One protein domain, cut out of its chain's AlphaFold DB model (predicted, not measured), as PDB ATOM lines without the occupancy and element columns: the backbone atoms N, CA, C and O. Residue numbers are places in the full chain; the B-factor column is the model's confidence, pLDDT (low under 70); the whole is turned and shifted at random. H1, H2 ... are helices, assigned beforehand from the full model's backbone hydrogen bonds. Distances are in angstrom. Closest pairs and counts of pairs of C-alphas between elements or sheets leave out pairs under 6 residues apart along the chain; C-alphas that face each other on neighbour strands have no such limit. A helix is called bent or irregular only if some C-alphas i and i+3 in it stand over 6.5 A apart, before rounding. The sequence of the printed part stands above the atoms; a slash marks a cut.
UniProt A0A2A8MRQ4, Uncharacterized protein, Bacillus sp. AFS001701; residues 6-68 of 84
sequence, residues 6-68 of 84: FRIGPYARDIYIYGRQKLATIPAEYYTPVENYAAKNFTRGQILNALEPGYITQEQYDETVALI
ATOM      1  N   PHE A   6     162.526 133.146 226.701       95.50
ATOM      2  CA  PHE A   6     163.746 133.548 225.995       95.50
ATOM      3  C   PHE A   6     163.535 133.865 224.504       95.50
ATOM      4  O   PHE A   6     164.398 134.496 223.899       95.50
ATOM      5  N   ARG A   7     162.408 133.454 223.898       96.81
ATOM      6  CA  ARG A   7     162.083 133.730 222.484       96.81
ATOM      7  C   ARG A   7     161.320 135.037 222.286       96.81
ATOM      8  O   ARG A   7     161.380 135.593 221.195       96.81
ATOM      9  N   ILE A   8     160.658 135.547 223.327       98.00
ATOM     10  CA  ILE A   8     159.808 136.746 223.252       98.00
ATOM     11  C   ILE A   8     160.623 137.965 222.804       98.00
ATOM     12  O   ILE A   8     160.266 138.627 221.835       98.00
ATOM     13  N   GLY A   9     161.751 138.235 223.468       97.00
ATOM     14  CA  GLY A   9     162.614 139.372 223.136       97.00
ATOM     15  C   GLY A   9     163.179 139.317 221.708       97.00
ATOM     16  O   GLY A   9     163.050 140.304 220.983       97.00
ATOM     17  N   PRO A  10     163.790 138.192 221.274       98.19
ATOM     18  CA  PRO A  10     164.213 138.004 219.887       98.19
ATOM     19  C   PRO A  10     163.089 138.233 218.876       98.19
ATOM     20  O   PRO A  10     163.267 139.023 217.955       98.19
ATOM     21  N   TYR A  11     161.911 137.642 219.096       98.12
ATOM     22  CA  TYR A  11     160.761 137.848 218.220       98.12
ATOM     23  C   TYR A  11     160.326 139.306 218.143       98.12
ATOM     24  O   TYR A  11     160.136 139.816 217.042       98.12
ATOM     25  N   ALA A  12     160.229 139.995 219.280       98.06
ATOM     26  CA  ALA A  12     159.854 141.400 219.305       98.06
ATOM     27  C   ALA A  12     160.848 142.268 218.517       98.06
ATOM     28  O   ALA A  12     160.434 143.112 217.729       98.06
ATOM     29  N   ARG A  13     162.160 142.043 218.659       98.06
ATOM     30  CA  ARG A  13     163.161 142.805 217.890       98.06
ATOM     31  C   ARG A  13     163.109 142.480 216.403       98.06
ATOM     32  O   ARG A  13     163.157 143.397 215.589       98.06
ATOM     33  N   ASP A  14     162.992 141.205 216.046       97.88
ATOM     34  CA  ASP A  14     162.927 140.796 214.645       97.88
ATOM     35  C   ASP A  14     161.666 141.332 213.948       97.88
ATOM     36  O   ASP A  14     161.732 141.637 212.762       97.88
ATOM     37  N   ILE A  15     160.551 141.507 214.664       98.06
ATOM     38  CA  ILE A  15     159.296 142.050 214.118       98.06
ATOM     39  C   ILE A  15     159.308 143.580 214.102       98.06
ATOM     40  O   ILE A  15     159.154 144.182 213.044       98.06
ATOM     41  N   TYR A  16     159.504 144.213 215.262       97.44
ATOM     42  CA  TYR A  16     159.270 145.651 215.417       97.44
ATOM     43  C   TYR A  16     160.490 146.523 215.102       97.44
ATOM     44  O   TYR A  16     160.334 147.703 214.812       97.44
ATOM     45  N   ILE A  17     161.711 145.977 215.179       97.25
ATOM     46  CA  ILE A  17     162.949 146.764 215.032       97.25
ATOM     47  C   ILE A  17     163.680 146.433 213.736       97.25
ATOM     48  O   ILE A  17     164.068 147.333 212.996       97.25
ATOM     49  N   TYR A  18     163.910 145.148 213.470       96.06
ATOM     50  CA  TYR A  18     164.729 144.711 212.341       96.06
ATOM     51  C   TYR A  18     163.922 144.372 211.091       96.06
ATOM     52  O   TYR A  18     164.510 144.317 210.013       96.06
ATOM     53  N   GLY A  19     162.617 144.116 211.220       92.62
ATOM     54  CA  GLY A  19     161.766 143.782 210.081       92.62
ATOM     55  C   GLY A  19     162.178 142.494 209.365       92.62
ATOM     56  O   GLY A  19     162.280 142.447 208.145       92.62
ATOM     57  N   ARG A  20     162.493 141.439 210.114       95.25
ATOM     58  CA  ARG A  20     162.921 140.137 209.571       95.25
ATOM     59  C   ARG A  20     161.787 139.128 209.458       95.25
ATOM     60  O   ARG A  20     161.922 138.144 208.738       95.25
ATOM     61  N   GLN A  21     160.690 139.350 210.175       95.12
ATOM     62  CA  GLN A  21     159.537 138.454 210.203       95.12
ATOM     63  C   GLN A  21     158.261 139.231 210.545       95.12
ATOM     64  O   GLN A  21     158.329 140.335 211.080       95.12
ATOM     65  N   LYS A  22     157.096 138.644 210.257       97.44
ATOM     66  CA  LYS A  22     155.794 139.231 210.609       97.44
ATOM     67  C   LYS A  22     155.266 138.628 211.902       97.44
ATOM     68  O   LYS A  22     155.501 137.442 212.150       97.44
ATOM     69  N   LEU A  23     154.475 139.372 212.670       96.75
ATOM     70  CA  LEU A  23     153.830 138.820 213.865       96.75
ATOM     71  C   LEU A  23     152.959 137.607 213.507       96.75
ATOM     72  O   LEU A  23     153.094 136.561 214.120       96.75
ATOM     73  N   ALA A  24     152.213 137.661 212.402       96.19
ATOM     74  CA  ALA A  24     151.402 136.536 211.925       96.19
ATOM     75  C   ALA A  24     152.194 135.269 211.504       96.19
ATOM     76  O   ALA A  24     151.586 134.258 211.159       96.19
ATOM     77  N   THR A  25     153.533 135.322 211.462       96.31
ATOM     78  CA  THR A  25     154.387 134.187 211.050       96.31
ATOM     79  C   THR A  25     155.019 133.431 212.218       96.31
ATOM     80  O   THR A  25     155.574 132.352 212.009       96.31
ATOM     81  N   ILE A  26     154.937 133.962 213.444       95.94
ATOM     82  CA  ILE A  26     155.347 133.232 214.651       95.94
ATOM     83  C   ILE A  26     154.158 132.428 215.211       95.94
ATOM     84  O   ILE A  26     153.022 132.658 214.803       95.94
ATOM     85  N   PRO A  27     154.367 131.470 216.130       96.88
ATOM     86  CA  PRO A  27     153.251 130.759 216.749       96.88
ATOM     87  C   PRO A  27     152.344 131.712 217.545       96.88
ATOM     88  O   PRO A  27     152.840 132.590 218.255       96.88
ATOM     89  N   ALA A  28     151.026 131.524 217.440       96.38
ATOM     90  CA  ALA A  28     150.019 132.450 217.969       96.38
ATOM     91  C   ALA A  28     150.120 132.684 219.484       96.38
ATOM     92  O   ALA A  28     149.829 133.774 219.968       96.38
ATOM     93  N   GLU A  29     150.604 131.700 220.249       96.50
ATOM     94  CA  GLU A  29     150.824 131.840 221.689       96.50
ATOM     95  C   GLU A  29     151.894 132.886 222.058       96.50
ATOM     96  O   GLU A  29     151.994 133.271 223.222       96.50
ATOM     97  N   TYR A  30     152.691 133.352 221.087       97.81
ATOM     98  CA  TYR A  30     153.679 134.412 221.286       97.81
ATOM     99  C   TYR A  30     153.162 135.810 220.963       97.81
ATOM    100  O   TYR A  30     153.868 136.747 221.318       97.81
ATOM    101  N   TYR A  31     151.983 135.982 220.353       97.19
ATOM    102  CA  TYR A  31     151.516 137.305 219.912       97.19
ATOM    103  C   TYR A  31     151.432 138.283 221.087       97.19
ATOM    104  O   TYR A  31     152.247 139.199 221.186       97.19
ATOM    105  N   THR A  32     150.580 137.982 222.069       96.56
ATOM    106  CA  THR A  32     150.399 138.829 223.254       96.56
ATOM    107  C   THR A  32     151.682 139.015 224.078       96.56
ATOM    108  O   THR A  32     151.972 140.141 224.486       96.56
ATOM    109  N   PRO A  33     152.512 137.984 224.351       97.19
ATOM    110  CA  PRO A  33     153.797 138.200 225.022       97.19
ATOM    111  C   PRO A  33     154.763 139.117 224.255       97.19
ATOM    112  O   PRO A  33     155.491 139.893 224.877       97.19
ATOM    113  N   VAL A  34     154.791 139.026 222.923       98.00
ATOM    114  CA  VAL A  34     155.652 139.841 222.057       98.00
ATOM    115  C   VAL A  34     155.171 141.289 222.005       98.00
ATOM    116  O   VAL A  34     155.996 142.189 222.150       98.00
ATOM    117  N   GLU A  35     153.863 141.517 221.897       97.38
ATOM    118  CA  GLU A  35     153.246 142.848 221.957       97.38
ATOM    119  C   GLU A  35     153.514 143.521 223.307       97.38
ATOM    120  O   GLU A  35     153.993 144.650 223.349       97.38
ATOM    121  N   ASN A  36     153.332 142.802 224.422       96.75
ATOM    122  CA  ASN A  36     153.665 143.313 225.758       96.75
ATOM    123  C   ASN A  36     155.148 143.683 225.889       96.75
ATOM    124  O   ASN A  36     155.501 144.695 226.499       96.75
ATOM    125  N   TYR A  37     156.046 142.866 225.327       96.81
ATOM    126  CA  TYR A  37     157.469 143.189 225.322       96.81
ATOM    127  C   TYR A  37     157.745 144.440 224.484       96.81
ATOM    128  O   TYR A  37     158.491 145.309 224.932       96.81
ATOM    129  N   ALA A  38     157.150 144.549 223.295       96.75
ATOM    130  CA  ALA A  38     157.304 145.709 222.428       96.75
ATOM    131  C   ALA A  38     156.790 146.986 223.105       96.75
ATOM    132  O   ALA A  38     157.537 147.953 223.201       96.75
ATOM    133  N   ALA A  39     155.584 146.954 223.675       96.50
ATOM    134  CA  ALA A  39     154.977 148.078 224.385       96.50
ATOM    135  C   ALA A  39     155.828 148.576 225.565       96.50
ATOM    136  O   ALA A  39     155.922 149.776 225.807       96.50
ATOM    137  N   LYS A  40     156.492 147.657 226.279       95.25
ATOM    138  CA  LYS A  40     157.352 147.989 227.423       95.25
ATOM    139  C   LYS A  40     158.738 148.512 227.031       95.25
ATOM    140  O   LYS A  40     159.348 149.246 227.805       95.25
ATOM    141  N   ASN A  41     159.289 148.072 225.900       95.44
ATOM    142  CA  ASN A  41     160.709 148.282 225.578       95.44
ATOM    143  C   ASN A  41     160.948 149.185 224.365       95.44
ATOM    144  O   ASN A  41     162.069 149.666 224.196       95.44
ATOM    145  N   PHE A  42     159.951 149.385 223.502       95.00
ATOM    146  CA  PHE A  42     160.086 150.133 222.256       95.00
ATOM    147  C   PHE A  42     159.242 151.402 222.284       95.00
ATOM    148  O   PHE A  42     158.191 151.478 222.914       95.00
ATOM    149  N   THR A  43     159.711 152.423 221.575       94.31
ATOM    150  CA  THR A  43     158.956 153.665 221.421       94.31
ATOM    151  C   THR A  43     157.785 153.460 220.459       94.31
ATOM    152  O   THR A  43     157.841 152.622 219.556       94.31
ATOM    153  N   ARG A  44     156.741 154.292 220.574       94.44
ATOM    154  CA  ARG A  44     155.624 154.297 219.612       94.44
ATOM    155  C   ARG A  44     156.104 154.440 218.161       94.44
ATOM    156  O   ARG A  44     155.551 153.797 217.282       94.44
ATOM    157  N   GLY A  45     157.152 155.232 217.916       93.94
ATOM    158  CA  GLY A  45     157.739 155.388 216.581       93.94
ATOM    159  C   GLY A  45     158.371 154.098 216.048       93.94
ATOM    160  O   GLY A  45     158.187 153.766 214.884       93.94
ATOM    161  N   GLN A  46     159.052 153.325 216.899       94.94
ATOM    162  CA  GLN A  46     159.569 152.006 216.514       94.94
ATOM    163  C   GLN A  46     158.432 151.032 216.187       94.94
ATOM    164  O   GLN A  46     158.510 150.312 215.198       94.94
ATOM    165  N   ILE A  47     157.358 151.054 216.978       96.38
ATOM    166  CA  ILE A  47     156.181 150.214 216.738       96.38
ATOM    167  C   ILE A  47     155.481 150.610 215.424       96.38
ATOM    168  O   ILE A  47     155.113 149.739 214.640       96.38
ATOM    169  N   LEU A  48     155.378 151.911 215.129       96.19
ATOM    170  CA  LEU A  48     154.814 152.429 213.877       96.19
ATOM    171  C   LEU A  48     155.646 152.031 212.650       96.19
ATOM    172  O   LEU A  48     155.086 151.644 211.628       96.19
ATOM    173  N   ASN A  49     156.975 152.047 212.753       94.62
ATOM    174  CA  ASN A  49     157.858 151.650 211.651       94.62
ATOM    175  C   ASN A  49     157.684 150.181 211.233       94.62
ATOM    176  O   ASN A  49     158.083 149.806 210.134       94.62
ATOM    177  N   ALA A  50     157.105 149.338 212.090       96.25
ATOM    178  CA  ALA A  50     156.782 147.954 211.759       96.25
ATOM    179  C   ALA A  50     155.452 147.814 210.993       96.25
ATOM    180  O   ALA A  50     155.246 146.816 210.294       96.25
ATOM    181  N   LEU A  51     154.567 148.809 211.104       95.94
ATOM    182  CA  LEU A  51     153.274 148.856 210.426       95.94
ATOM    183  C   LEU A  51     153.430 149.175 208.933       95.94
ATOM    184  O   LEU A  51     152.867 148.466 208.106       95.94
ATOM    185  N   GLU A  52     154.220 150.193 208.579       88.50
ATOM    186  CA  GLU A  52     154.425 150.623 207.181       88.50
ATOM    187  C   GLU A  52     154.842 149.484 206.220       88.50
ATOM    188  O   GLU A  52     154.217 149.327 205.170       88.50
ATOM    189  N   PRO A  53     155.845 148.642 206.546       92.31
ATOM    190  CA  PRO A  53     156.230 147.486 205.728       92.31
ATOM    191  C   PRO A  53     155.318 146.256 205.916       92.31
ATOM    192  O   PRO A  53     155.530 145.225 205.270       92.31
ATOM    193  N   GLY A  54     154.322 146.322 206.805       95.69
ATOM    194  CA  GLY A  54     153.380 145.234 207.071       95.69
ATOM    195  C   GLY A  54     153.975 144.052 207.844       95.69
ATOM    196  O   GLY A  54     153.596 142.901 207.587       95.69
ATOM    197  N   TYR A  55     154.920 144.305 208.761       97.50
ATOM    198  CA  TYR A  55     155.367 143.298 209.740       97.50
ATOM    199  C   TYR A  55     154.318 143.059 210.826       97.50
ATOM    200  O   TYR A  55     154.229 141.955 211.368       97.50
ATOM    201  N   ILE A  56     153.491 144.070 211.077       97.88
ATOM    202  CA  ILE A  56     152.281 144.008 211.893       97.88
ATOM    203  C   ILE A  56     151.100 144.597 211.113       97.88
ATOM    204  O   ILE A  56     151.294 145.360 210.163       97.88
ATOM    205  N   THR A  57     149.880 144.225 211.487       97.81
ATOM    206  CA  THR A  57     148.643 144.841 210.984       97.81
ATOM    207  C   THR A  57     148.299 146.109 211.772       97.81
ATOM    208  O   THR A  57     148.881 146.371 212.823       97.81
ATOM    209  N   GLN A  58     147.325 146.887 211.285       97.56
ATOM    210  CA  GLN A  58     146.804 148.044 212.024       97.56
ATOM    211  C   GLN A  58     146.235 147.634 213.391       97.56
ATOM    212  O   GLN A  58     146.542 148.275 214.385       97.56
ATOM    213  N   GLU A  59     145.479 146.533 213.445       96.94
ATOM    214  CA  GLU A  59     144.934 145.979 214.692       96.94
ATOM    215  C   GLU A  59     146.051 145.663 215.696       96.94
ATOM    216  O   GLU A  59     146.028 146.166 216.811       96.94
ATOM    217  N   GLN A  60     147.101 144.961 215.261       97.25
ATOM    218  CA  GLN A  60     148.256 144.619 216.105       97.25
ATOM    219  C   GLN A  60     149.034 145.857 216.568       97.25
ATOM    220  O   GLN A  60     149.568 145.896 217.679       97.25
ATOM    221  N   TYR A  61     149.124 146.886 215.721       97.50
ATOM    222  CA  TYR A  61     149.695 148.173 216.106       97.50
ATOM    223  C   TYR A  61     148.857 148.831 217.210       97.50
ATOM    224  O   TYR A  61     149.417 149.226 218.234       97.50
ATOM    225  N   ASP A  62     147.537 148.911 217.032       96.94
ATOM    226  CA  ASP A  62     146.625 149.532 217.993       96.94
ATOM    227  C   ASP A  62     146.631 148.773 219.331       96.94
ATOM    228  O   ASP A  62     146.734 149.394 220.391       96.94
ATOM    229  N   GLU A  63     146.634 147.438 219.286       95.75
ATOM    230  CA  GLU A  63     146.783 146.555 220.447       95.75
ATOM    231  C   GLU A  63     148.111 146.805 221.175       95.75
ATOM    232  O   GLU A  63     148.124 147.046 222.383       95.75
ATOM    233  N   THR A  64     149.233 146.830 220.447       96.38
ATOM    234  CA  THR A  64     150.558 147.072 221.043       96.38
ATOM    235  C   THR A  64     150.636 148.462 221.679       96.38
ATOM    236  O   THR A  64     151.175 148.620 222.773       96.38
ATOM    237  N   VAL A  65     150.103 149.491 221.016       95.56
ATOM    238  CA  VAL A  65     150.145 150.873 221.514       95.56
ATOM    239  C   VAL A  65     149.227 151.074 222.716       95.56
ATOM    240  O   VAL A  65     149.591 151.829 223.618       95.56
ATOM    241  N   ALA A  66     148.085 150.386 222.775       95.19
ATOM    242  CA  ALA A  66     147.192 150.405 223.934       95.19
ATOM    243  C   ALA A  66     147.843 149.816 225.201       95.19
ATOM    244  O   ALA A  66     147.458 150.177 226.312       95.19
ATOM    245  N   LEU A  67     148.846 148.945 225.041       93.94
ATOM    246  CA  LEU A  67     149.621 148.357 226.138       93.94
ATOM    247  C   LEU A  67     150.763 149.256 226.636       93.94
ATOM    248  O   LEU A  67     151.397 148.926 227.640       93.94
ATOM    249  N   ILE A  68     151.054 150.374 225.959       90.19
ATOM    250  CA  ILE A  68     152.071 151.328 226.410       90.19
ATOM    251  C   ILE A  68     151.520 152.044 227.643       90.19
ATOM    252  O   ILE A  68     150.789 153.029 227.541       90.19
TER     253      ILE A  68
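This is residues 6 to 68 of the 84 residues of an uncharacterized protein of Bacillus sp. AFS001701 (UniProt A0A2A8MRQ4). What shape do the helices make? H2 crosses H1 on one side and packs on H4 with residues 35 to 39, and the hairpin of H3 and H4 completes a ring of contacts, with H3 packing on H1. What builds it? The printed part has 63 residues, with four named helices in the order H1, H2, H3, H4 and no named strand, and its class is all helix. It is compact and rounded, with a radius of gyration of the C-alphas of 9.8 A and spans of 24 by 21 by 18 A.

Where is the longest helix? H2, residues 28 to 41, measures 20.6 A from C-alpha 28 at (150.019, 132.450, 217.969) to C-alpha 41; it is irregular, with C-alphas 29 and 32 7.2 A apart. Where are the others? H1, residues 6 to 16, measures 16.7 A from C-alpha 6 at (163.746, 133.548, 225.995) and is only just irregular, C-alphas 6 and 9 being 6.6 A apart. H3, residues 44 to 51, measures 10.9 A, and H4, residues 58 to 66, measures 12.1 A, ending with C-alpha 66 at (147.192, 150.405, 223.934).

What does H2 touch? It touches H1 about perpendicular at 73 degrees, the closest C-alphas being those of Ala 12 and Val 34, 5.3 A apart. With residues 35 to 39 alone it touches H4 at a steep tilt of 50 degrees, the same way, closest at the C-alphas of Glu 35 and Thr 64, 5.1 A. How does H3 stand? H3 and H4 form a helical hairpin at a shallow tilt of 17 degrees, opposite ways, closest at the C-alphas of Leu 51 and Gln 58, 6.7 A. H3 touches H1 about perpendicular at 78 degrees, closest at the C-alphas of Tyr 16 and Ala 50, 5.0 A, while H1 and H4 are apart. Are the backbones in hydrogen-bond range? Every O i to N i+4 pair is in H4, against 6 of 7 in H1, 8 of 10 in H2 and 2 of 4 in H3.

How far does it reach? The two C-alphas farthest apart, those of Phe 6 and Glu 52, are 27.1 A apart. Which link is long? H1 to H2 is a long link of 11 residues, and the printed part has no cut. Is confidence low anywhere? No printed residue is under 70, and the mean pLDDT of the printed part is 96.2.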